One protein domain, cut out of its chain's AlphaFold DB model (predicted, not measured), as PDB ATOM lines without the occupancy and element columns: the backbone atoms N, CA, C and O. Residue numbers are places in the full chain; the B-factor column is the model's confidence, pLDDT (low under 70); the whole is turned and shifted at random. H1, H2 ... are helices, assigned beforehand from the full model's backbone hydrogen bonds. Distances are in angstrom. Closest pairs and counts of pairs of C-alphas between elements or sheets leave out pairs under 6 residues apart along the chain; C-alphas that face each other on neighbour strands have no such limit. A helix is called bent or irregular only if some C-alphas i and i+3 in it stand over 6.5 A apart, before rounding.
ATOM      1  N   GLN A  46     -66.598 154.493   5.930       67.75
ATOM      2  CA  GLN A  46     -66.321 155.655   5.085       67.75
ATOM      3  C   GLN A  46     -66.017 155.265   3.640       67.75
ATOM      4  O   GLN A  46     -66.442 155.972   2.733       67.75
ATOM      5  N   ASN A  47     -65.343 154.135   3.405       66.62
ATOM      6  CA  ASN A  47     -65.091 153.657   2.044       66.62
ATOM      7  C   ASN A  47     -66.369 153.151   1.362       66.62
ATOM      8  O   ASN A  47     -66.513 153.334   0.157       66.62
ATOM      9  N   LEU A  48     -67.305 152.582   2.131       66.69
ATOM     10  CA  LEU A  48     -68.620 152.156   1.645       66.69
ATOM     11  C   LEU A  48     -69.500 153.358   1.255       66.69
ATOM     12  O   LEU A  48     -70.182 153.333   0.237       66.69
ATOM     13  N   ILE A  49     -69.445 154.433   2.045       74.12
ATOM     14  CA  ILE A  49     -70.259 155.651   1.873       74.12
ATOM     15  C   ILE A  49     -69.603 156.647   0.889       74.12
ATOM     16  O   ILE A  49     -70.208 157.646   0.503       74.12
ATOM     17  N   LYS A  50     -68.362 156.385   0.453       62.25
ATOM     18  CA  LYS A  50     -67.535 157.307  -0.347       62.25
ATOM     19  C   LYS A  50     -68.155 157.679  -1.694       62.25
ATOM     20  O   LYS A  50     -67.972 158.808  -2.143       62.25
ATOM     21  N   ASP A  51     -68.899 156.767  -2.317       68.56
ATOM     22  CA  ASP A  51     -69.782 157.110  -3.433       68.56
ATOM     23  C   ASP A  51     -71.163 157.477  -2.880       68.56
ATOM     24  O   ASP A  51     -72.081 156.656  -2.804       68.56
ATOM     25  N   SER A  52     -71.297 158.736  -2.453       74.75
ATOM     26  CA  SER A  52     -72.522 159.228  -1.822       74.75
ATOM     27  C   SER A  52     -73.745 159.090  -2.726       74.75
ATOM     28  O   SER A  52     -74.857 158.969  -2.221       74.75
ATOM     29  N   LEU A  53     -73.573 159.121  -4.054       85.38
ATOM     30  CA  LEU A  53     -74.697 159.005  -4.979       85.38
ATOM     31  C   LEU A  53     -75.139 157.547  -5.120       85.38
ATOM     32  O   LEU A  53     -76.338 157.276  -5.043       85.38
ATOM     33  N   TYR A  54     -74.195 156.616  -5.284       88.56
ATOM     34  CA  TYR A  54     -74.495 155.184  -5.256       88.56
ATOM     35  C   TYR A  54     -75.178 154.803  -3.938       88.56
ATOM     36  O   TYR A  54     -76.299 154.292  -3.953       88.56
ATOM     37  N   TRP A  55     -74.563 155.157  -2.805       91.00
ATOM     38  CA  TRP A  55     -75.081 154.860  -1.471       91.00
ATOM     39  C   TRP A  55     -76.505 155.385  -1.270       91.00
ATOM     40  O   TRP A  55     -77.398 154.630  -0.874       91.00
ATOM     41  N   LYS A  56     -76.757 156.662  -1.598       92.38
ATOM     42  CA  LYS A  56     -78.083 157.276  -1.443       92.38
ATOM     43  C   LYS A  56     -79.157 156.565  -2.263       92.38
ATOM     44  O   LYS A  56     -80.269 156.416  -1.758       92.38
ATOM     45  N   ASN A  57     -78.824 156.063  -3.454       92.38
ATOM     46  CA  ASN A  57     -79.766 155.398  -4.360       92.38
ATOM     47  C   ASN A  57     -80.106 153.943  -4.004       92.38
ATOM     48  O   ASN A  57     -81.121 153.442  -4.485       92.38
ATOM     49  N   LEU A  58     -79.325 153.277  -3.148       93.69
ATOM     50  CA  LEU A  58     -79.653 151.931  -2.663       93.69
ATOM     51  C   LEU A  58     -81.030 151.892  -1.974       93.69
ATOM     52  O   LEU A  58     -81.401 152.820  -1.250       93.69
ATOM     53  N   SER A  59     -81.781 150.807  -2.131       94.12
ATOM     54  CA  SER A  59     -82.942 150.522  -1.279       94.12
ATOM     55  C   SER A  59     -82.531 150.334   0.189       94.12
ATOM     56  O   SER A  59     -81.355 150.127   0.495       94.12
ATOM     57  N   GLY A  60     -83.493 150.384   1.116       92.94
ATOM     58  CA  GLY A  60     -83.221 150.108   2.534       92.94
ATOM     59  C   GLY A  60     -82.583 148.736   2.763       92.94
ATOM     60  O   GLY A  60     -81.595 148.620   3.485       92.94
ATOM     61  N   GLU A  61     -83.106 147.700   2.101       93.19
ATOM     62  CA  GLU A  61     -82.565 146.337   2.194       93.19
ATOM     63  C   GLU A  61     -81.130 146.242   1.656       93.19
ATOM     64  O   GLU A  61     -80.294 145.553   2.239       93.19
ATOM     65  N   GLU A  62     -80.822 146.942   0.559       94.75
ATOM     66  CA  GLU A  62     -79.461 147.008   0.023       94.75
ATOM     67  C   GLU A  62     -78.516 147.744   0.975       94.75
ATOM     68  O   GLU A  62     -77.450 147.215   1.265       94.75
ATOM     69  N   LYS A  63     -78.914 148.893   1.544       94.50
ATOM     70  CA  LYS A  63     -78.097 149.602   2.548       94.50
ATOM     71  C   LYS A  63     -77.776 148.710   3.748       94.50
ATOM     72  O   LYS A  63     -76.625 148.661   4.177       94.50
ATOM     73  N   LEU A  64     -78.763 147.980   4.276       94.69
ATOM     74  CA  LEU A  64     -78.550 147.053   5.392       94.69
ATOM     75  C   LEU A  64     -77.599 145.909   5.009       94.69
ATOM     76  O   LEU A  64     -76.769 145.506   5.827       94.69
ATOM     77  N   ARG A  65     -77.706 145.388   3.782       94.19
ATOM     78  CA  ARG A  65     -76.830 144.331   3.258       94.19
ATOM     79  C   ARG A  65     -75.386 144.806   3.129       94.19
ATOM     80  O   ARG A  65     -74.486 144.118   3.596       94.19
ATOM     81  N   GLU A  66     -75.186 145.989   2.561       91.94
ATOM     82  CA  GLU A  66     -73.875 146.629   2.430       91.94
ATOM     83  C   GLU A  66     -73.241 146.948   3.794       91.94
ATOM     84  O   GLU A  66     -72.020 146.964   3.938       91.94
ATOM     85  N   CYS A  67     -74.056 147.160   4.834       93.62
ATOM     86  CA  CYS A  67     -73.540 147.378   6.183       93.62
ATOM     87  C   CYS A  67     -73.006 146.116   6.876       93.62
ATOM     88  O   CYS A  67     -72.322 146.256   7.898       93.62
ATOM     89  N   GLN A  68     -73.339 144.911   6.397       94.88
ATOM     90  CA  GLN A  68     -72.944 143.666   7.061       94.88
ATOM     91  C   GLN A  68     -71.421 143.500   7.043       94.88
ATOM     92  O   GLN A  68     -70.760 143.685   6.022       94.88
ATOM     93  N   ILE A  69     -70.851 143.110   8.182       93.56
ATOM     94  CA  ILE A  69     -69.419 142.818   8.289       93.56
ATOM     95  C   ILE A  69     -69.164 141.433   7.672       93.56
ATOM     96  O   ILE A  69     -69.834 140.483   8.070       93.56
ATOM     97  N   PRO A  70     -68.197 141.247   6.759       92.19
ATOM     98  CA  PRO A  70     -67.872 139.915   6.250       92.19
ATOM     99  C   PRO A  70     -67.539 138.929   7.381       92.19
ATOM    100  O   PRO A  70     -66.736 139.247   8.260       92.19
ATOM    101  N   ASP A  71     -68.092 137.714   7.344       91.31
ATOM    102  CA  ASP A  71     -67.861 136.690   8.380       91.31
ATOM    103  C   ASP A  71     -66.372 136.377   8.593       91.31
ATOM    104  O   ASP A  71     -65.938 136.098   9.714       91.31
ATOM    105  N   SER A  72     -65.588 136.444   7.511       88.06
ATOM    106  CA  SER A  72     -64.135 136.264   7.520       88.06
ATOM    107  C   SER A  72     -63.398 137.344   8.301       88.06
ATOM    108  O   SER A  72     -62.280 137.096   8.723       88.06
ATOM    109  N   LEU A  73     -64.002 138.515   8.510       89.69
ATOM    110  CA  LEU A  73     -63.452 139.601   9.315       89.69
ATOM    111  C   LEU A  73     -64.046 139.605  10.727       89.69
ATOM    112  O   LEU A  73     -63.315 139.750  11.707       89.69
ATOM    113  N   LEU A  74     -65.361 139.392  10.841       91.50
ATOM    114  CA  LEU A  74     -66.113 139.486  12.094       91.50
ATOM    115  C   LEU A  74     -65.519 138.613  13.215       91.50
ATOM    116  O   LEU A  74     -65.426 139.049  14.367       91.50
ATOM    117  N   ARG A  75     -65.048 137.409  12.866       87.62
ATOM    118  CA  ARG A  75     -64.456 136.434  13.803       87.62
ATOM    119  C   ARG A  75     -63.093 136.850  14.368       87.62
ATOM    120  O   ARG A  75     -62.708 136.347  15.419       87.62
ATOM    121  N   TYR A  76     -62.372 137.750  13.699       89.50
ATOM    122  CA  TYR A  76     -61.031 138.181  14.118       89.50
ATOM    123  C   TYR A  76     -61.013 139.549  14.806       89.50
ATOM    124  O   TYR A  76     -60.010 139.902  15.431       89.50
ATOM    125  N   LEU A  77     -62.113 140.305  14.743       92.62
ATOM    126  CA  LEU A  77     -62.246 141.580  15.444       92.62
ATOM    127  C   LEU A  77     -62.183 141.384  16.963       92.62
ATOM    128  O   LEU A  77     -62.890 140.544  17.526       92.62
ATOM    129  N   THR A  78     -61.392 142.207  17.653       95.69
ATOM    130  CA  THR A  78     -61.483 142.355  19.115       95.69
ATOM    131  C   THR A  78     -62.863 142.906  19.501       95.69
ATOM    132  O   THR A  78     -63.545 143.510  18.672       95.69
ATOM    133  N   THR A  79     -63.312 142.698  20.745       96.81
ATOM    134  CA  THR A  79     -64.574 143.300  21.216       96.81
ATOM    135  C   THR A  79     -64.521 144.825  21.148       96.81
ATOM    136  O   THR A  79     -65.497 145.437  20.737       96.81
ATOM    137  N   GLU A  80     -63.376 145.427  21.480       96.75
ATOM    138  CA  GLU A  80     -63.147 146.874  21.381       96.75
ATOM    139  C   GLU A  80     -63.335 147.384  19.945       96.75
ATOM    140  O   GLU A  80     -64.193 148.233  19.711       96.75
ATOM    141  N   ASN A  81     -62.637 146.795  18.966       95.00
ATOM    142  CA  ASN A  81     -62.768 147.202  17.564       95.00
ATOM    143  C   ASN A  81     -64.194 146.970  17.048       95.00
ATOM    144  O   ASN A  81     -64.732 147.801  16.321       95.00
ATOM    145  N   LEU A  82     -64.834 145.858  17.431       96.69
ATOM    146  CA  LEU A  82     -66.222 145.598  17.052       96.69
ATOM    147  C   LEU A  82     -67.183 146.628  17.661       96.69
ATOM    148  O   LEU A  82     -68.099 147.072  16.972       96.69
ATOM    149  N   ALA A  83     -66.976 147.039  18.915       97.94
ATOM    150  CA  ALA A  83     -67.777 148.075  19.560       97.94
ATOM    151  C   ALA A  83     -67.622 149.430  18.857       97.94
ATOM    152  O   ALA A  83     -68.624 150.110  18.638       97.94
ATOM    153  N   GLU A  84     -66.411 149.800  18.427       95.62
ATOM    154  CA  GLU A  84     -66.186 151.010  17.625       95.62
ATOM    155  C   GLU A  84     -66.883 150.946  16.261       95.62
ATOM    156  O   GLU A  84     -67.505 151.921  15.834       95.62
ATOM    157  N   ILE A  85     -66.828 149.796  15.582       95.19
ATOM    158  CA  ILE A  85     -67.526 149.585  14.307       95.19
ATOM    159  C   ILE A  85     -69.044 149.693  14.510       95.19
ATOM    160  O   ILE A  85     -69.711 150.421  13.777       95.19
ATOM    161  N   CYS A  86     -69.590 149.045  15.543       97.12
ATOM    162  CA  CYS A  86     -71.019 149.086  15.866       97.12
ATOM    163  C   CYS A  86     -71.489 150.479  16.293       97.12
ATOM    164  O   CYS A  86     -72.596 150.899  15.943       97.12
ATOM    165  N   PHE A  87     -70.655 151.217  17.029       95.94
ATOM    166  CA  PHE A  87     -70.920 152.613  17.340       95.94
ATOM    167  C   PHE A  87     -71.006 153.424  16.051       95.94
ATOM    168  O   PHE A  87     -71.924 154.216  15.911       95.94
ATOM    169  N   ASN A  88     -70.134 153.182  15.072       93.62
ATOM    170  CA  ASN A  88     -70.119 153.872  13.780       93.62
ATOM    171  C   ASN A  88     -71.052 153.270  12.712       93.62
ATOM    172  O   ASN A  88     -70.943 153.641  11.545       93.62
ATOM    173  N   TYR A  89     -71.995 152.404  13.097       94.81
ATOM    174  CA  TYR A  89     -72.984 151.826  12.185       94.81
ATOM    175  C   TYR A  89     -73.714 152.924  11.373       94.81
ATOM    176  O   TYR A  89     -74.247 153.855  11.988       94.81
ATOM    177  N   PRO A  90     -73.753 152.863  10.023       93.44
ATOM    178  CA  PRO A  90     -74.293 153.949   9.197       93.44
ATOM    179  C   PRO A  90     -75.786 154.212   9.395       93.44
ATOM    180  O   PRO A  90     -76.205 155.364   9.406       93.44
ATOM    181  N   LEU A  91     -76.581 153.162   9.619       95.44
ATOM    182  CA  LEU A  91     -78.038 153.255   9.782       95.44
ATOM    183  C   LEU A  91     -78.462 153.372  11.256       95.44
ATOM    184  O   LEU A  91     -79.606 153.095  11.606       95.44
ATOM    185  N   TYR A  92     -77.552 153.798  12.144       95.44
ATOM    186  CA  TYR A  92     -77.800 153.896  13.590       95.44
ATOM    187  C   TYR A  92     -79.016 154.742  13.966       95.44
ATOM    188  O   TYR A  92     -79.488 154.635  15.083       95.44
ATOM    189  N   PHE A  93     -79.468 155.633  13.089       94.50
ATOM    190  CA  PHE A  93     -80.516 156.609  13.358       94.50
ATOM    191  C   PHE A  93     -81.927 156.087  13.053       94.50
ATOM    192  O   PHE A  93     -82.896 156.714  13.477       94.50
ATOM    193  N   GLU A  94     -82.059 154.954  12.350       95.06
ATOM    194  CA  GLU A  94     -83.361 154.419  11.921       95.06
ATOM    195  C   GLU A  94     -84.294 154.089  13.103       95.06
ATOM    196  O   GLU A  94     -85.512 154.093  12.930       95.06
ATOM    197  N   PHE A  95     -83.764 153.901  14.325       94.19
ATOM    198  CA  PHE A  95     -84.604 153.696  15.516       94.19
ATOM    199  C   PHE A  95     -85.600 154.841  15.746       94.19
ATOM    200  O   PHE A  95     -86.695 154.593  16.246       94.19
ATOM    201  N   ALA A  96     -85.247 156.072  15.357       92.69
ATOM    202  CA  ALA A  96     -86.074 157.264  15.550       92.69
ATOM    203  C   ALA A  96     -87.349 157.265  14.691       92.69
ATOM    204  O   ALA A  96     -88.238 158.103  14.873       92.69
ATOM    205  N   PHE A  97     -87.445 156.353  13.721       90.75
ATOM    206  CA  PHE A  97     -88.560 156.281  12.781       90.75
ATOM    207  C   PHE A  97     -89.644 155.282  13.193       90.75
ATOM    208  O   PHE A  97     -90.626 155.118  12.469       90.75
ATOM    209  N   SER A  98     -89.478 154.644  14.353       86.25
ATOM    210  CA  SER A  98     -90.436 153.712  14.948       86.25
ATOM    211  C   SER A  98     -91.327 154.402  15.984       86.25
ATOM    212  O   SER A  98     -90.893 155.316  16.684       86.25
ATOM    213  N   ASN A  99     -92.553 153.898  16.144       81.81
ATOM    214  CA  ASN A  99     -93.435 154.244  17.266       81.81
ATOM    215  C   ASN A  99     -92.867 153.750  18.620       81.81
ATOM    216  O   ASN A  99     -93.210 154.273  19.677       81.81
ATOM    217  N   ASN A 100     -91.968 152.757  18.602       86.88
ATOM    218  CA  ASN A 100     -91.297 152.221  19.785       86.88
ATOM    219  C   ASN A 100     -89.799 151.997  19.511       86.88
ATOM    220  O   ASN A 100     -89.397 151.000  18.902       86.88
ATOM    221  N   GLU A 101     -88.974 152.924  19.991       92.50
ATOM    222  CA  GLU A 101     -87.520 152.923  19.782       92.50
ATOM    223  C   GLU A 101     -86.803 151.777  20.518       92.50
ATOM    224  O   GLU A 101     -85.822 151.240  20.009       92.50
ATOM    225  N   GLU A 102     -87.299 151.347  21.686       92.19
ATOM    226  CA  GLU A 102     -86.736 150.212  22.442       92.19
ATOM    227  C   GLU A 102     -86.951 148.875  21.704       92.19
ATOM    228  O   GLU A 102     -86.092 147.983  21.701       92.19
ATOM    229  N   MET A 103     -88.102 148.726  21.042       90.56
ATOM    230  CA  MET A 103     -88.354 147.592  20.156       90.56
ATOM    231  C   MET A 103     -87.492 147.688  18.894       90.56
ATOM    232  O   MET A 103     -86.906 146.687  18.480       90.56
ATOM    233  N   GLU A 104     -87.373 148.877  18.307       92.31
ATOM    234  CA  GLU A 104     -86.627 149.060  17.062       92.31
ATOM    235  C   GLU A 104     -85.124 148.859  17.241       92.31
ATOM    236  O   GLU A 104     -84.509 148.172  16.430       92.31
ATOM    237  N   ILE A 105     -84.531 149.321  18.347       96.81
ATOM    238  CA  ILE A 105     -83.121 149.026  18.632       96.81
ATOM    239  C   ILE A 105     -82.896 147.514  18.783       96.81
ATOM    240  O   ILE A 105     -81.880 146.990  18.340       96.81
ATOM    241  N   THR A 106     -83.871 146.775  19.326       96.50
ATOM    242  CA  THR A 106     -83.799 145.306  19.392       96.50
ATOM    243  C   THR A 106     -83.826 144.684  17.993       96.50
ATOM    244  O   THR A 106     -83.060 143.759  17.723       96.50
ATOM    245  N   ARG A 107     -84.673 145.185  17.082       94.31
ATOM    246  CA  ARG A 107     -84.678 144.738  15.678       94.31
ATOM    247  C   ARG A 107     -83.354 145.050  14.989       94.31
ATOM    248  O   ARG A 107     -82.801 144.163  14.349       94.31
ATOM    249  N   MET A 108     -82.815 146.250  15.193       96.88
ATOM    250  CA  MET A 108     -81.523 146.672  14.654       96.88
ATOM    251  C   MET A 108     -80.384 145.756  15.121       96.88
ATOM    252  O   MET A 108     -79.593 145.307  14.294       96.88
ATOM    253  N   ILE A 109     -80.339 145.417  16.417       97.94
ATOM    254  CA  ILE A 109     -79.347 144.481  16.974       97.94
ATOM    255  C   ILE A 109     -79.415 143.122  16.274       97.94
ATOM    256  O   ILE A 109     -78.379 142.538  15.983       97.94
ATOM    257  N   ASN A 110     -80.617 142.626  15.977       96.81
ATOM    258  CA  ASN A 110     -80.792 141.327  15.325       96.81
ATOM    259  C   ASN A 110     -80.506 141.358  13.813       96.81
ATOM    260  O   ASN A 110     -80.099 140.342  13.255       96.81
ATOM    261  N   ALA A 111     -80.747 142.490  13.148       96.50
ATOM    262  CA  ALA A 111     -80.635 142.628  11.696       96.50
ATOM    263  C   ALA A 111     -79.203 142.928  11.215       96.50
ATOM    264  O   ALA A 111     -78.828 142.558  10.102       96.50
ATOM    265  N   TYR A 112     -78.396 143.600  12.037       97.44
ATOM    266  CA  TYR A 112     -77.011 143.933  11.720       97.44
ATOM    267  C   TYR A 112     -76.041 143.002  12.458       97.44
ATOM    268  O   TYR A 112     -75.966 143.000  13.689       97.44
ATOM    269  N   ASN A 113     -75.268 142.215  11.704       97.56
ATOM    270  CA  ASN A 113     -74.438 141.149  12.265       97.56
ATOM    271  C   ASN A 113     -73.352 141.627  13.243       97.56
ATOM    272  O   ASN A 113     -72.999 140.877  14.152       97.56
ATOM    273  N   GLY A 114     -72.865 142.863  13.112       97.56
ATOM    274  CA  GLY A 114     -71.912 143.443  14.054       97.56
ATOM    275  C   GLY A 114     -72.508 143.594  15.453       97.56
ATOM    276  O   GLY A 114     -71.925 143.110  16.423       97.56
ATOM    277  N   LEU A 115     -73.702 144.189  15.559       98.38
ATOM    278  CA  LEU A 115     -74.408 144.316  16.838       98.38
ATOM    279  C   LEU A 115     -74.833 142.950  17.385       98.38
ATOM    280  O   LEU A 115     -74.681 142.719  18.582       98.38
ATOM    281  N   ALA A 116     -75.313 142.047  16.522       98.31
ATOM    282  CA  ALA A 116     -75.721 140.699  16.918       98.31
ATOM    283  C   ALA A 116     -74.560 139.881  17.509       98.31
ATOM    284  O   ALA A 116     -74.751 139.076  18.422       98.31
ATOM    285  N   GLU A 117     -73.353 140.052  16.969       98.12
ATOM    286  CA  GLU A 117     -72.132 139.441  17.490       98.12
ATOM    287  C   GLU A 117     -71.678 140.133  18.780       98.12
ATOM    288  O   GLU A 117     -71.390 139.464  19.773       98.12
ATOM    289  N   LEU A 118     -71.678 141.469  18.821       98.44
ATOM    290  CA  LEU A 118     -71.295 142.224  20.014       98.44
ATOM    291  C   LEU A 118     -72.211 141.907  21.208       98.44
ATOM    292  O   LEU A 118     -71.729 141.758  22.331       98.44
ATOM    293  N   SER A 119     -73.512 141.708  20.971       98.06
ATOM    294  CA  SER A 119     -74.479 141.314  22.005       98.06
ATOM    295  C   SER A 119     -74.284 139.882  22.527       98.06
ATOM    296  O   SER A 119     -74.945 139.484  23.485       98.06
ATOM    297  N   LYS A 120     -73.382 139.089  21.936       97.12
ATOM    298  CA  LYS A 120     -73.005 137.750  22.426       97.12
ATOM    299  C   LYS A 120     -71.669 137.736  23.173       97.12
ATOM    300  O   LYS A 120     -71.399 136.779  23.893       97.12
ATOM    301  N   ARG A 121     -70.832 138.766  23.012       96.62
ATOM    302  CA  ARG A 121     -69.521 138.860  23.674       96.62
ATOM    303  C   ARG A 121     -69.688 139.326  25.117       96.62
ATOM    304  O   ARG A 121     -70.337 140.337  25.356       96.62
ATOM    305  N   GLU A 122     -69.073 138.614  26.063       95.25
ATOM    306  CA  GLU A 122     -69.210 138.883  27.507       95.25
ATOM    307  C   GLU A 122     -68.859 140.335  27.877       95.25
ATOM    308  O   GLU A 122     -69.509 140.923  28.735       95.25
ATOM    309  N   ASP A 123     -67.870 140.938  27.209       95.94
ATOM    310  CA  ASP A 123     -67.429 142.314  27.452       95.94
ATOM    311  C   ASP A 123     -68.016 143.349  26.470       95.94
ATOM    312  O   ASP A 123     -67.613 144.511  26.500       95.94
ATOM    313  N   GLY A 124     -68.983 142.974  25.623       97.44
ATOM    314  CA  GLY A 124     -69.537 143.831  24.564       97.44
ATOM    315  C   GLY A 124     -70.079 145.171  25.071       97.44
ATOM    316  O   GLY A 124     -69.640 146.239  24.640       97.44
ATOM    317  N   ALA A 125     -70.992 145.125  26.039       97.75
ATOM    318  CA  ALA A 125     -71.591 146.306  26.648       97.75
ATOM    319  C   ALA A 125     -70.569 147.136  27.432       97.75
ATOM    320  O   ALA A 125     -70.677 148.358  27.470       97.75
ATOM    321  N   TYR A 126     -69.550 146.499  28.018       97.62
ATOM    322  CA  TYR A 126     -68.479 147.211  28.713       97.62
ATOM    323  C   TYR A 126     -67.633 148.047  27.741       97.62
ATOM    324  O   TYR A 126     -67.306 149.196  28.041       97.62
ATOM    325  N   GLN A 127     -67.341 147.531  26.540       98.00
ATOM    326  CA  GLN A 127     -66.656 148.319  25.508       98.00
ATOM    327  C   GLN A 127     -67.526 149.478  24.993       98.00
ATOM    328  O   GLN A 127     -67.024 150.589  24.827       98.00
ATOM    329  N   LEU A 128     -68.841 149.277  24.824       98.38
ATOM    330  CA  LEU A 128     -69.768 150.376  24.511       98.38
ATOM    331  C   LEU A 128     -69.805 151.426  25.633       98.38
ATOM    332  O   LEU A 128     -69.766 152.622  25.359       98.38
ATOM    333  N   MET A 129     -69.821 151.002  26.896       98.06
ATOM    334  CA  MET A 129     -69.794 151.907  28.048       98.06
ATOM    335  C   MET A 129     -68.533 152.778  28.045       98.06
ATOM    336  O   MET A 129     -68.631 153.989  28.231       98.06
ATOM    337  N   LYS A 130     -67.362 152.194  27.750       97.44
ATOM    338  CA  LYS A 130     -66.100 152.936  27.591       97.44
ATOM    339  C   LYS A 130     -66.146 153.964  26.465       97.44
ATOM    340  O   LYS A 130     -65.572 155.042  26.609       97.44
ATOM    341  N   ILE A 131     -66.788 153.637  25.344       97.31
ATOM    342  CA  ILE A 131     -67.002 154.598  24.253       97.31
ATOM    343  C   ILE A 131     -67.890 155.738  24.758       97.31
ATOM    344  O   ILE A 131     -67.513 156.898  24.626       97.31
ATOM    345  N   TYR A 132     -69.028 155.419  25.379       97.38
ATOM    346  CA  TYR A 132     -69.994 156.410  25.854       97.38
ATOM    347  C   TYR A 132     -69.422 157.371  26.904       97.38
ATOM    348  O   TYR A 132     -69.672 158.574  26.833       97.38
ATOM    349  N   ASP A 133     -68.623 156.873  27.851       96.44
ATOM    350  CA  ASP A 133     -67.997 157.710  28.880       96.44
ATOM    351  C   ASP A 133     -67.099 158.800  28.265       96.44
ATOM    352  O   ASP A 133     -67.194 159.978  28.633       96.44
ATOM    353  N   LYS A 134     -66.324 158.427  27.235       94.56
ATOM    354  CA  LYS A 134     -65.423 159.320  26.488       94.56
ATOM    355  C   LYS A 134     -66.143 160.355  25.614       94.56
ATOM    356  O   LYS A 134     -65.510 161.329  25.218       94.56
ATOM    357  N   LEU A 135     -67.423 160.164  25.273       92.94
ATOM    358  CA  LEU A 135     -68.158 161.112  24.426       92.94
ATOM    359  C   LEU A 135     -68.494 162.384  25.200       92.94
ATOM    360  O   LEU A 135     -69.169 162.332  26.223       92.94
ATOM    361  N   GLU A 136     -68.094 163.547  24.706       89.19
ATOM    362  CA  GLU A 136     -68.415 164.815  25.361       89.19
ATOM    363  C   GLU A 136     -69.864 165.246  25.089       89.19
ATOM    364  O   GLU A 136     -70.386 165.099  23.981       89.19
ATOM    365  N   ILE A 137     -70.527 165.790  26.116       90.06
ATOM    366  CA  ILE A 137     -71.813 166.467  25.948       90.06
ATOM    367  C   ILE A 137     -71.536 167.897  25.506       90.06
ATOM    368  O   ILE A 137     -70.854 168.660  26.191       90.06
ATOM    369  N   ASN A 138     -72.097 168.265  24.359       83.00
ATOM    370  CA  ASN A 138     -71.885 169.576  23.774       83.00
ATOM    371  C   ASN A 138     -72.448 170.652  24.701       83.00
ATOM    372  O   ASN A 138     -73.630 170.650  25.053       83.00
ATOM    373  N   ASN A 139     -71.606 171.614  25.049       74.19
ATOM    374  CA  ASN A 139     -72.042 172.841  25.685       74.19
ATOM    375  C   ASN A 139     -72.043 173.950  24.621       74.19
ATOM    376  O   ASN A 139     -71.177 173.988  23.755       74.19
ATOM    377  N   ASN A 140     -73.036 174.842  24.632       63.31
ATOM    378  CA  ASN A 140     -73.214 175.909  23.622       63.31
ATOM    379  C   ASN A 140     -72.052 176.943  23.553       63.31
ATOM    380  O   ASN A 140     -72.255 178.048  23.054       63.31
ATOM    381  N   LYS A 141     -70.876 176.663  24.133       58.56
ATOM    382  CA  LYS A 141     -69.770 177.614  24.289       58.56
ATOM    383  C   LYS A 141     -68.730 177.547  23.169       58.56
ATOM    384  O   LYS A 141     -68.001 178.520  23.017       58.56
ATOM    385  N   ASP A 142     -68.694 176.475  22.376       52.09
ATOM    386  CA  ASP A 142     -67.716 176.316  21.295       52.09
ATOM    387  C   ASP A 142     -68.387 176.194  19.925       52.09
ATOM    388  O   ASP A 142     -68.921 175.150  19.561       52.09
ATOM    389  N   ASN A 143     -68.308 177.260  19.125       51.81
ATOM    390  CA  ASN A 143     -68.799 177.281  17.739       51.81
ATOM    391  C   ASN A 143     -67.937 176.433  16.774       51.81
ATOM    392  O   ASN A 143     -68.297 176.298  15.608       51.81
ATOM    393  N   ASN A 144     -66.815 175.871  17.246       48.03
ATOM    394  CA  ASN A 144     -65.823 175.157  16.430       48.03
ATOM    395  C   ASN A 144     -65.661 173.665  16.785       48.03
ATOM    396  O   ASN A 144     -64.868 172.974  16.138       48.03
ATOM    397  N   ALA A 145     -66.376 173.139  17.786       47.31
ATOM    398  CA  ALA A 145     -66.302 171.718  18.124       47.31
ATOM    399  C   ALA A 145     -67.106 170.880  17.115       47.31
ATOM    400  O   ALA A 145     -68.240 171.214  16.772       47.31
ATOM    401  N   LYS A 146     -66.539 169.757  16.647       53.97
ATOM    402  CA  LYS A 146     -67.298 168.724  15.922       53.97
ATOM    403  C   LYS A 146     -68.312 168.117  16.893       53.97
ATOM    404  O   LYS A 146     -67.994 167.183  17.620       53.97
ATOM    405  N   PHE A 147     -69.509 168.693  16.924       62.53
ATOM    406  CA  PHE A 147     -70.594 168.305  17.813       62.53
ATOM    407  C   PHE A 147     -70.918 166.812  17.676       62.53
ATOM    408  O   PHE A 147     -71.237 166.339  16.583       62.53
ATOM    409  N   VAL A 148     -70.902 166.066  18.788       74.06
ATOM    410  CA  VAL A 148     -71.470 164.710  18.787       74.06
ATOM    411  C   VAL A 148     -72.984 164.851  18.672       74.06
ATOM    412  O   VAL A 148     -73.629 165.454  19.534       74.06
ATOM    413  N   ASN A 149     -73.545 164.337  17.579       84.56
ATOM    414  CA  ASN A 149     -74.971 164.411  17.276       84.56
ATOM    415  C   ASN A 149     -75.805 163.838  18.454       84.56
ATOM    416  O   ASN A 149     -75.543 162.701  18.862       84.56
ATOM    417  N   PRO A 150     -76.812 164.563  18.993       91.44
ATOM    418  CA  PRO A 150     -77.692 164.064  20.058       91.44
ATOM    419  C   PRO A 150     -78.307 162.691  19.766       91.44
ATOM    420  O   PRO A 150     -78.426 161.855  20.660       91.44
ATOM    421  N   LEU A 151     -78.616 162.417  18.498       92.12
ATOM    422  CA  LEU A 151     -79.145 161.137  18.041       92.12
ATOM    423  C   LEU A 151     -78.137 159.993  18.203       92.12
ATOM    424  O   LEU A 151     -78.515 158.864  18.504       92.12
ATOM    425  N   LYS A 152     -76.841 160.287  18.050       93.81
ATOM    426  CA  LYS A 152     -75.754 159.320  18.236       93.81
ATOM    427  C   LYS A 152     -75.549 158.964  19.707       93.81
ATOM    428  O   LYS A 152     -75.294 157.805  20.021       93.81
ATOM    429  N   LEU A 153     -75.697 159.945  20.599       95.50
ATOM    430  CA  LEU A 153     -75.705 159.719  22.047       95.50
ATOM    431  C   LEU A 153     -76.913 158.860  22.444       95.50
ATOM    432  O   LEU A 153     -76.751 157.826  23.087       95.50
ATOM    433  N   LYS A 154     -78.111 159.207  21.957       96.44
ATOM    434  CA  LYS A 154     -79.321 158.416  22.215       96.44
ATOM    435  C   LYS A 154     -79.204 156.975  21.703       96.44
ATOM    436  O   LYS A 154     -79.635 156.056  22.390       96.44
ATOM    437  N   TYR A 155     -78.581 156.757  20.545       97.88
ATOM    438  CA  TYR A 155     -78.319 155.418  20.008       97.88
ATOM    439  C   TYR A 155     -77.534 154.536  20.985       97.88
ATOM    440  O   TYR A 155     -77.978 153.439  21.317       97.88
ATOM    441  N   ILE A 156     -76.388 155.010  21.482       98.12
ATOM    442  CA  ILE A 156     -75.573 154.218  22.412       98.12
ATOM    443  C   ILE A 156     -76.254 154.054  23.778       98.12
ATOM    444  O   ILE A 156     -76.121 153.007  24.406       98.12
ATOM    445  N   GLU A 157     -77.059 155.025  24.207       98.25
ATOM    446  CA  GLU A 157     -77.892 154.917  25.410       98.25
ATOM    447  C   GLU A 157     -78.983 153.849  25.263       98.25
ATOM    448  O   GLU A 157     -79.193 153.046  26.173       98.25
ATOM    449  N   LEU A 158     -79.640 153.780  24.102       98.12
ATOM    450  CA  LEU A 158     -80.597 152.724  23.771       98.12
ATOM    451  C   LEU A 158     -79.922 151.350  23.736       98.12
ATOM    452  O   LEU A 158     -80.478 150.393  24.269       98.12
ATOM    453  N   LEU A 159     -78.709 151.244  23.177       98.50
ATOM    454  CA  LEU A 159     -77.932 150.004  23.226       98.50
ATOM    455  C   LEU A 159     -77.630 149.599  24.674       98.50
ATOM    456  O   LEU A 159     -77.956 148.486  25.071       98.50
ATOM    457  N   LEU A 160     -77.069 150.503  25.483       98.19
ATOM    458  CA  LEU A 160     -76.647 150.224  26.863       98.19
ATOM    459  C   LEU A 160     -77.813 149.945  27.820       98.19
ATOM    460  O   LEU A 160     -77.615 149.317  28.858       98.19
ATOM    461  N   THR A 161     -79.024 150.390  27.482       96.81
ATOM    462  CA  THR A 161     -80.246 150.106  28.252       96.81
ATOM    463  C   THR A 161     -81.038 148.914  27.709       96.81
ATOM    464  O   THR A 161     -81.950 148.425  28.382       96.81
ATOM    465  N   ASN A 162     -80.675 148.382  26.536       97.00
ATOM    466  CA  ASN A 162     -81.306 147.203  25.961       97.00
ATOM    467  C   ASN A 162     -80.944 145.935  26.748       97.00
ATOM    468  O   ASN A 162     -79.784 145.707  27.092       97.00
ATOM    469  N   LYS A 163     -81.925 145.047  26.959       95.62
ATOM    470  CA  LYS A 163     -81.743 143.778  27.688       95.62
ATOM    471  C   LYS A 163     -80.612 142.892  27.140       95.62
ATOM    472  O   LYS A 163     -80.000 142.164  27.914       95.62
ATOM    473  N   LEU A 164     -80.339 142.944  25.833       96.56
ATOM    474  CA  LEU A 164     -79.291 142.145  25.188       96.56
ATOM    475  C   LEU A 164     -77.876 142.608  25.566       96.56
ATOM    476  O   LEU A 164     -76.963 141.790  25.583       96.56
ATOM    477  N   PHE A 165     -77.701 143.883  25.914       97.44
ATOM    478  CA  PHE A 165     -76.412 144.441  26.327       97.44
ATOM    479  C   PHE A 165     -76.316 144.623  27.833       97.44
ATOM    480  O   PHE A 165     -75.313 144.254  28.432       97.44
ATOM    481  N   ILE A 166     -77.354 145.147  28.482       94.12
ATOM    482  CA  ILE A 166     -77.260 145.473  29.906       94.12
ATOM    483  C   ILE A 166     -77.024 144.240  30.786       94.12
ATOM    484  O   ILE A 166     -76.373 144.340  31.822       94.12
ATOM    485  N   ASN A 167     -77.475 143.063  30.342       94.12
ATOM    486  CA  ASN A 167     -77.226 141.793  31.023       94.12
ATOM    487  C   ASN A 167     -75.757 141.332  30.940       94.12
ATOM    488  O   ASN A 167     -75.366 140.444  31.690       94.12
ATOM    489  N   GLN A 168     -74.946 141.922  30.056       95.81
ATOM    490  CA  GLN A 168     -73.501 141.681  29.978       95.81
ATOM    491  C   GLN A 168     -72.721 142.504  31.022       95.81
ATOM    492  O   GLN A 168     -71.579 142.186  31.346       95.81
ATOM    493  N   ILE A 169     -73.317 143.575  31.562       91.88
ATOM    494  CA  ILE A 169     -72.661 144.439  32.546       91.88
ATOM    495  C   ILE A 169     -72.600 143.720  33.897       91.88
ATOM    496  O   ILE A 169     -73.611 143.543  34.586       91.88
ATOM    497  N   LYS A 170     -71.382 143.342  34.294       90.69
ATOM    498  CA  LYS A 170     -71.097 142.740  35.605       90.69
ATOM    499  C   LYS A 170     -71.536 143.669  36.730       90.69
ATOM    500  O   LYS A 170     -71.482 144.890  36.591       90.69
ATOM    501  N   GLU A 171     -71.909 143.089  37.866       85.50
ATOM    502  CA  GLU A 171     -72.371 143.833  39.046       85.50
ATOM    503  C   GLU A 171     -71.383 144.936  39.466       85.50
ATOM    504  O   GLU A 171     -71.801 146.058  39.745       85.50
ATOM    505  N   SER A 172     -70.076 144.666  39.360       84.56
ATOM    506  CA  SER A 172     -68.998 145.629  39.625       84.56
ATOM    507  C   SER A 172     -69.038 146.894  38.756       84.56
ATOM    508  O   SER A 172     -68.549 147.931  39.188       84.56
ATOM    509  N   HIS A 173     -69.618 146.831  37.553       90.75
ATOM    510  CA  HIS A 173     -69.691 147.944  36.597       90.75
ATOM    511  C   HIS A 173     -71.087 148.576  36.506       90.75
ATOM    512  O   HIS A 173     -71.261 149.599  35.847       90.75
ATOM    513  N   GLN A 174     -72.104 148.025  37.180       90.19
ATOM    514  CA  GLN A 174     -73.453 148.605  37.144       90.19
ATOM    515  C   GLN A 174     -73.507 149.990  37.796       90.19
ATOM    516  O   GLN A 174     -74.228 150.870  37.327       90.19
ATOM    517  N   GLN A 175     -72.751 150.182  38.878       91.12
ATOM    518  CA  GLN A 175     -72.689 151.459  39.586       91.12
ATOM    519  C   GLN A 175     -71.898 152.508  38.789       91.12
ATOM    520  O   GLN A 175     -72.270 153.678  38.778       91.12
ATOM    521  N   GLU A 176     -70.871 152.068  38.057       95.06
ATOM    522  CA  GLU A 176     -70.119 152.889  37.103       95.06
ATOM    523  C   GLU A 176     -71.030 153.385  35.969       95.06
ATOM    524  O   GLU A 176     -71.137 154.590  35.756       95.06
ATOM    525  N   LEU A 177     -71.777 152.483  35.315       95.75
ATOM    526  CA  LEU A 177     -72.740 152.849  34.268       95.75
ATOM    527  C   LEU A 177     -73.798 153.839  34.772       95.75
ATOM    528  O   LEU A 177     -74.116 154.812  34.088       95.75
ATOM    529  N   PHE A 178     -74.339 153.602  35.971       95.12
ATOM    530  CA  PHE A 178     -75.316 154.495  36.588       95.12
ATOM    531  C   PHE A 178     -74.741 155.905  36.788       95.12
ATOM    532  O   PHE A 178     -75.376 156.878  36.384       95.12
ATOM    533  N   HIS A 179     -73.516 156.018  37.312       95.44
ATOM    534  CA  HIS A 179     -72.850 157.309  37.493       95.44
ATOM    535  C   HIS A 179     -72.575 158.020  36.159       95.44
ATOM    536  O   HIS A 179     -72.789 159.230  36.046       95.44
ATOM    537  N   ILE A 180     -72.159 157.276  35.127       97.50
ATOM    538  CA  ILE A 180     -71.985 157.824  33.776       97.50
ATOM    539  C   ILE A 180     -73.321 158.394  33.275       97.50
ATOM    540  O   ILE A 180     -73.362 159.533  32.809       97.50
ATOM    541  N   PHE A 181     -74.432 157.661  33.405       97.69
ATOM    542  CA  PHE A 181     -75.745 158.169  32.998       97.69
ATOM    543  C   PHE A 181     -76.180 159.410  33.781       97.69
ATOM    544  O   PHE A 181     -76.660 160.356  33.156       97.69
ATOM    545  N   GLU A 182     -75.989 159.455  35.102       96.50
ATOM    546  CA  GLU A 182     -76.320 160.636  35.913       96.50
ATOM    547  C   GLU A 182     -75.537 161.872  35.465       96.50
ATOM    548  O   GLU A 182     -76.117 162.942  35.258       96.50
ATOM    549  N   LYS A 183     -74.224 161.714  35.251       96.50
ATOM    550  CA  LYS A 183     -73.351 162.784  34.767       96.50
ATOM    551  C   LYS A 183     -73.838 163.319  33.419       96.50
ATOM    552  O   LYS A 183     -74.080 164.519  33.289       96.50
ATOM    553  N   LYS A 184     -74.050 162.438  32.435       96.12
ATOM    554  CA  LYS A 184     -74.481 162.832  31.082       96.12
ATOM    555  C   LYS A 184     -75.880 163.451  31.091       96.12
ATOM    556  O   LYS A 184     -76.114 164.432  30.388       96.12
ATOM    557  N   LEU A 185     -76.806 162.932  31.902       96.56
ATOM    558  CA  LEU A 185     -78.142 163.512  32.055       96.56
ATOM    559  C   LEU A 185     -78.071 164.929  32.640       96.56
ATOM    560  O   LEU A 185     -78.738 165.832  32.135       96.56
ATOM    561  N   SER A 186     -77.244 165.145  33.667       95.38
ATOM    562  CA  SER A 186     -77.017 166.470  34.254       95.38
ATOM    563  C   SER A 186     -76.452 167.456  33.223       95.38
ATOM    564  O   SER A 186     -77.005 168.540  33.023       95.38
ATOM    565  N   GLU A 187     -75.419 167.050  32.480       93.94
ATOM    566  CA  GLU A 187     -74.802 167.859  31.421       93.94
ATOM    567  C   GLU A 187     -75.800 168.218  30.303       93.94
ATOM    568  O   GLU A 187     -75.866 169.376  29.875       93.94
ATOM    569  N   LYS A 188     -76.630 167.262  29.860       94.62
ATOM    570  CA  LYS A 188     -77.697 167.502  28.871       94.62
ATOM    571  C   LYS A 188     -78.755 168.471  29.402       94.62
ATOM    572  O   LYS A 188     -79.139 169.404  28.699       94.62
ATOM    573  N   ASN A 189     -79.171 168.310  30.659       94.06
ATOM    574  CA  ASN A 189     -80.164 169.169  31.310       94.06
ATOM    575  C   ASN A 189     -79.695 170.621  31.491       94.06
ATOM    576  O   ASN A 189     -80.533 171.522  31.551       94.06
ATOM    577  N   LEU A 190     -78.383 170.869  31.541       93.62
ATOM    578  CA  LEU A 190     -77.809 172.220  31.507       93.62
ATOM    579  C   LEU A 190     -77.818 172.835  30.094       93.62
ATOM    580  O   LEU A 190     -77.730 174.054  29.950       93.62
ATOM    581  N   ASN A 191     -77.977 172.021  29.047       91.44
ATOM    582  CA  ASN A 191     -77.886 172.412  27.639       91.44
ATOM    583  C   ASN A 191     -79.199 172.158  26.869       91.44
ATOM    584  O   ASN A 191     -79.188 171.691  25.729       91.44
ATOM    585  N   LYS A 192     -80.345 172.540  27.453       90.88
ATOM    586  CA  LYS A 192     -81.704 172.260  26.925       90.88
ATOM    587  C   LYS A 192     -82.016 172.786  25.517       90.88
ATOM    588  O   LYS A 192     -83.007 172.386  24.925       90.88
ATOM    589  N   LYS A 193     -81.209 173.709  24.977       89.12
ATOM    590  CA  LYS A 193     -81.337 174.175  23.578       89.12
ATOM    591  C   LYS A 193     -80.825 173.144  22.561       89.12
ATOM    592  O   LYS A 193     -81.229 173.177  21.401       89.12
ATOM    593  N   ILE A 194     -79.916 172.272  22.997       90.00
ATOM    594  CA  ILE A 194     -79.346 171.177  22.206       90.00
ATOM    595  C   ILE A 194     -80.077 169.872  22.527       90.00
ATOM    596  O   ILE A 194     -80.422 169.128  21.616       90.00
ATOM    597  N   TYR A 195     -80.307 169.609  23.817       92.62
ATOM    598  CA  TYR A 195     -80.854 168.346  24.309       92.62
ATOM    599  C   TYR A 195     -82.251 168.565  24.891       92.62
ATOM    600  O   TYR A 195     -82.401 169.058  26.009       92.62
ATOM    601  N   GLY A 196     -83.273 168.217  24.113       92.31
ATOM    602  CA  GLY A 196     -84.658 168.203  24.560       92.31
ATOM    603  C   GLY A 196     -84.987 166.943  25.352       92.31
ATOM    604  O   GLY A 196     -84.122 166.106  25.618       92.31
ATOM    605  N   SER A 197     -86.271 166.780  25.683       91.56
ATOM    606  CA  SER A 197     -86.756 165.575  26.369       91.56
ATOM    607  C   SER A 197     -86.436 164.304  25.586       91.56
ATOM    608  O   SER A 197     -86.050 163.302  26.180       91.56
ATOM    609  N   TYR A 198     -86.493 164.377  24.255       92.62
ATOM    610  CA  TYR A 198     -86.141 163.273  23.371       92.62
ATOM    611  C   TYR A 198     -84.725 162.738  23.609       92.62
ATOM    612  O   TYR A 198     -84.525 161.529  23.675       92.62
ATOM    613  N   SER A 199     -83.742 163.626  23.770       94.44
ATOM    614  CA  SER A 199     -82.349 163.241  24.023       94.44
ATOM    615  C   SER A 199     -82.090 162.732  25.442       94.44
ATOM    616  O   SER A 199     -81.009 162.204  25.700       94.44
ATOM    617  N   THR A 200     -83.015 162.933  26.383       94.81
ATOM    618  CA  THR A 200     -82.813 162.606  27.805       94.81
ATOM    619  C   THR A 200     -83.689 161.461  28.304       94.81
ATOM    620  O   THR A 200     -83.327 160.809  29.280       94.81
ATOM    621  N   GLU A 201     -84.831 161.203  27.661       93.12
ATOM    622  CA  GLU A 201     -85.904 160.348  28.193       93.12
ATOM    623  C   GLU A 201     -85.467 158.910  28.508       93.12
ATOM    624  O   GLU A 201     -85.911 158.349  29.510       93.12
ATOM    625  N   ILE A 202     -84.568 158.325  27.710       94.50
ATOM    626  CA  ILE A 202     -84.125 156.930  27.874       94.50
ATOM    627  C   ILE A 202     -83.277 156.755  29.138       94.50
ATOM    628  O   ILE A 202     -83.586 155.911  29.983       94.50
ATOM    629  N   ILE A 203     -82.238 157.575  29.309       95.50
ATOM    630  CA  ILE A 203     -81.369 157.505  30.493       95.50
ATOM    631  C   ILE A 203     -82.083 157.992  31.756       95.50
ATOM    632  O   ILE A 203     -81.888 157.424  32.825       95.50
ATOM    633  N   ASP A 204     -82.972 158.978  31.636       94.50
ATOM    634  CA  ASP A 204     -83.818 159.456  32.732       94.50
ATOM    635  C   ASP A 204     -84.789 158.360  33.212       94.50
ATOM    636  O   ASP A 204     -84.882 158.072  34.409       94.50
ATOM    637  N   LYS A 205     -85.440 157.642  32.283       92.88
ATOM    638  CA  LYS A 205     -86.247 156.447  32.590       92.88
ATOM    639  C   LYS A 205     -85.418 155.366  33.285       92.88
ATOM    640  O   LYS A 205     -85.889 154.784  34.267       92.88
ATOM    641  N   TYR A 206     -84.200 155.102  32.809       93.50
ATOM    642  CA  TYR A 206     -83.299 154.124  33.421       93.50
ATOM    643  C   TYR A 206     -82.919 154.503  34.860       93.50
ATOM    644  O   TYR A 206     -83.096 153.692  35.773       93.50
ATOM    645  N   ILE A 207     -82.457 155.741  35.072       93.69
ATOM    646  CA  ILE A 207     -82.053 156.253  36.386       93.69
ATOM    647  C   ILE A 207     -83.227 156.178  37.357       93.69
ATOM    648  O   ILE A 207     -83.089 155.581  38.422       93.69
ATOM    649  N   ARG A 208     -84.412 156.676  36.974       90.19
ATOM    650  CA  ARG A 208     -85.613 156.608  37.822       90.19
ATOM    651  C   ARG A 208     -85.947 155.181  38.247       90.19
ATOM    652  O   ARG A 208     -86.186 154.945  39.429       90.19
ATOM    653  N   LYS A 209     -85.936 154.231  37.306       88.75
ATOM    654  CA  LYS A 209     -86.212 152.815  37.590       88.75
ATOM    655  C   LYS A 209     -85.179 152.214  38.545       88.75
ATOM    656  O   LYS A 209     -85.540 151.432  39.416       88.75
ATOM    657  N   LYS A 210     -83.894 152.550  38.398       85.50
ATOM    658  CA  LYS A 210     -82.842 152.027  39.280       85.50
ATOM    659  C   LYS A 210     -82.917 152.665  40.671       85.50
ATOM    660  O   LYS A 210     -82.900 151.933  41.655       85.50
ATOM    661  N   SER A 211     -83.091 153.983  40.762       84.44
ATOM    662  CA  SER A 211     -83.245 154.710  42.029       84.44
ATOM    663  C   SER A 211     -84.462 154.241  42.821       84.44
ATOM    664  O   SER A 211     -84.401 154.112  44.040       84.44
ATOM    665  N   SER A 212     -85.561 153.913  42.145       78.69
ATOM    666  CA  SER A 212     -86.757 153.423  42.818       78.69
ATOM    667  C   SER A 212     -86.650 151.974  43.304       78.69
ATOM    668  O   SER A 212     -87.214 151.633  44.338       78.69
ATOM    669  N   LEU A 213     -85.856 151.132  42.634       69.88
ATOM    670  CA  LEU A 213     -85.480 149.808  43.149       69.88
ATOM    671  C   LEU A 213     -84.569 149.900  44.387       69.88
ATOM    672  O   LEU A 213     -84.598 149.001  45.229       69.88
ATOM    673  N   LEU A 214     -83.777 150.973  44.510       62.81
ATOM    674  CA  LEU A 214     -82.933 151.240  45.682       62.81
ATOM    675  C   LEU A 214     -83.749 151.754  46.882       62.81
ATOM    676  O   LEU A 214     -83.402 151.470  48.027       62.81
TER     677      LEU A 214
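Overview. This is residues 46 to 214 of the 463 residues of an uncharacterized protein of Bacteroidetes bacterium GWE2_39_28 (UniProt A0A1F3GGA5). Where does the longest helix sit? H12 is one of four helices, H9, H10, H12 and H13, in an up-and-down bundle in which each runs against the one before it; it is loosely formed, two helical hairpins with H10 beside H13. What packs on this bundle? On its other side H5 packs on H9 and H7 on H10, with H8 joining H5 to H7 and little H6 at H7; beyond these, short H1, H2 and H3 make a loose cluster at the far end from H12 and H13, with H4 to one side. What is the make-up? The printed part has 169 residues with thirteen named helices, H1 to H13 in chain order, and no named strand: the class is all helix. It is compact, with a radius of gyration of the C-alphas of 16.5 A, and rounded, spanning 46 by 39 by 31 A.

Along the chain. Where are the long helices? H12, residues 171 to 190, runs 29.9 A from C-alpha 171 at (-72.371, 143.833, 39.046) to C-alpha 190 at (-77.809, 172.220, 31.507), and H13, residues 197 to 214, runs 24.4 A and ends at C-alpha 214 at (-82.933, 151.240, 45.682). H10, residues 150 to 161, is 16.4 A long, H9, residues 124 to 134, is 16.1 A, H7, residues 101 to 111, is 14.8 A, and H5, residues 79 to 87, is 11.9 A. Where are the short ones? H1 is residues 46 to 49, beginning at C-alpha 46 at (-66.321, 155.655, 5.085), H2 52 to 57, H3 60 to 66 and H4 71 to 74. H6 is residues 94 to 97, H8 113 to 118 and H11 163 to 166.

Arrangement. How do the bundle helices stand? H12 and H13, a hairpin, touch through residues 199 to 207 of H13 alone, closest at the C-alphas of Phe 181 and Ile 203, 6.2 A, at a steep tilt of 42 degrees, opposite ways. H10 and H13 touch, with the C-alphas of Lys 154 and Ser 199 closest at 6.0 A, at a shallow tilt of 27 degrees, the same way. H9 and H10, also a hairpin, touch at Ala 125 and Leu 160, whose C-alphas are 6.4 A apart, at a tilt of 36 degrees, only just steep, opposite ways. What lies farther out? H5 touches H9, closest at the C-alphas of Glu 80 and Gln 127, 5.6 A, and H8 at those of Cys 86 and Leu 115, 5.9 A. H7 touches H10, with the C-alphas of Glu 102 and Leu 158 6.8 A apart, touches H6, with those of Phe 95 and Glu 101 5.2 A apart, and touches H8 only at the corner. H9 and H11 only just touch, with 3 pairs of C-alphas within 8 A, while H1, H2, H3 and H4 touch no helix. What do the backbones show? Every O i to N i+4 pair is within hydrogen-bond range in H2, H3, H5, H7, H8 and H10, against 6 of 7 in H9, 14 of 16 in H12 and 12 of 14 in H13; H1, H4, H6 and H11 are too short for one. H13 is irregular, C-alphas 199 and 202 being 7.6 A apart, with a kink of 32 degrees near residue 204, and H12 is only just irregular, with C-alphas 172 and 175 6.9 A apart.

Size, cuts and confidence. How large is it? The two C-alphas farthest apart, of Leu 53 and Leu 214, are 51.9 A apart. Are there cuts or long links? The printed part has no cut, and the link from H9 to H10, residues 135 to 149, is long. Where is confidence low? The mean pLDDT of the printed part is 90.3; residues 46 to 48, 50 to 51, 140 to 147 and 213 to 214 are under 70.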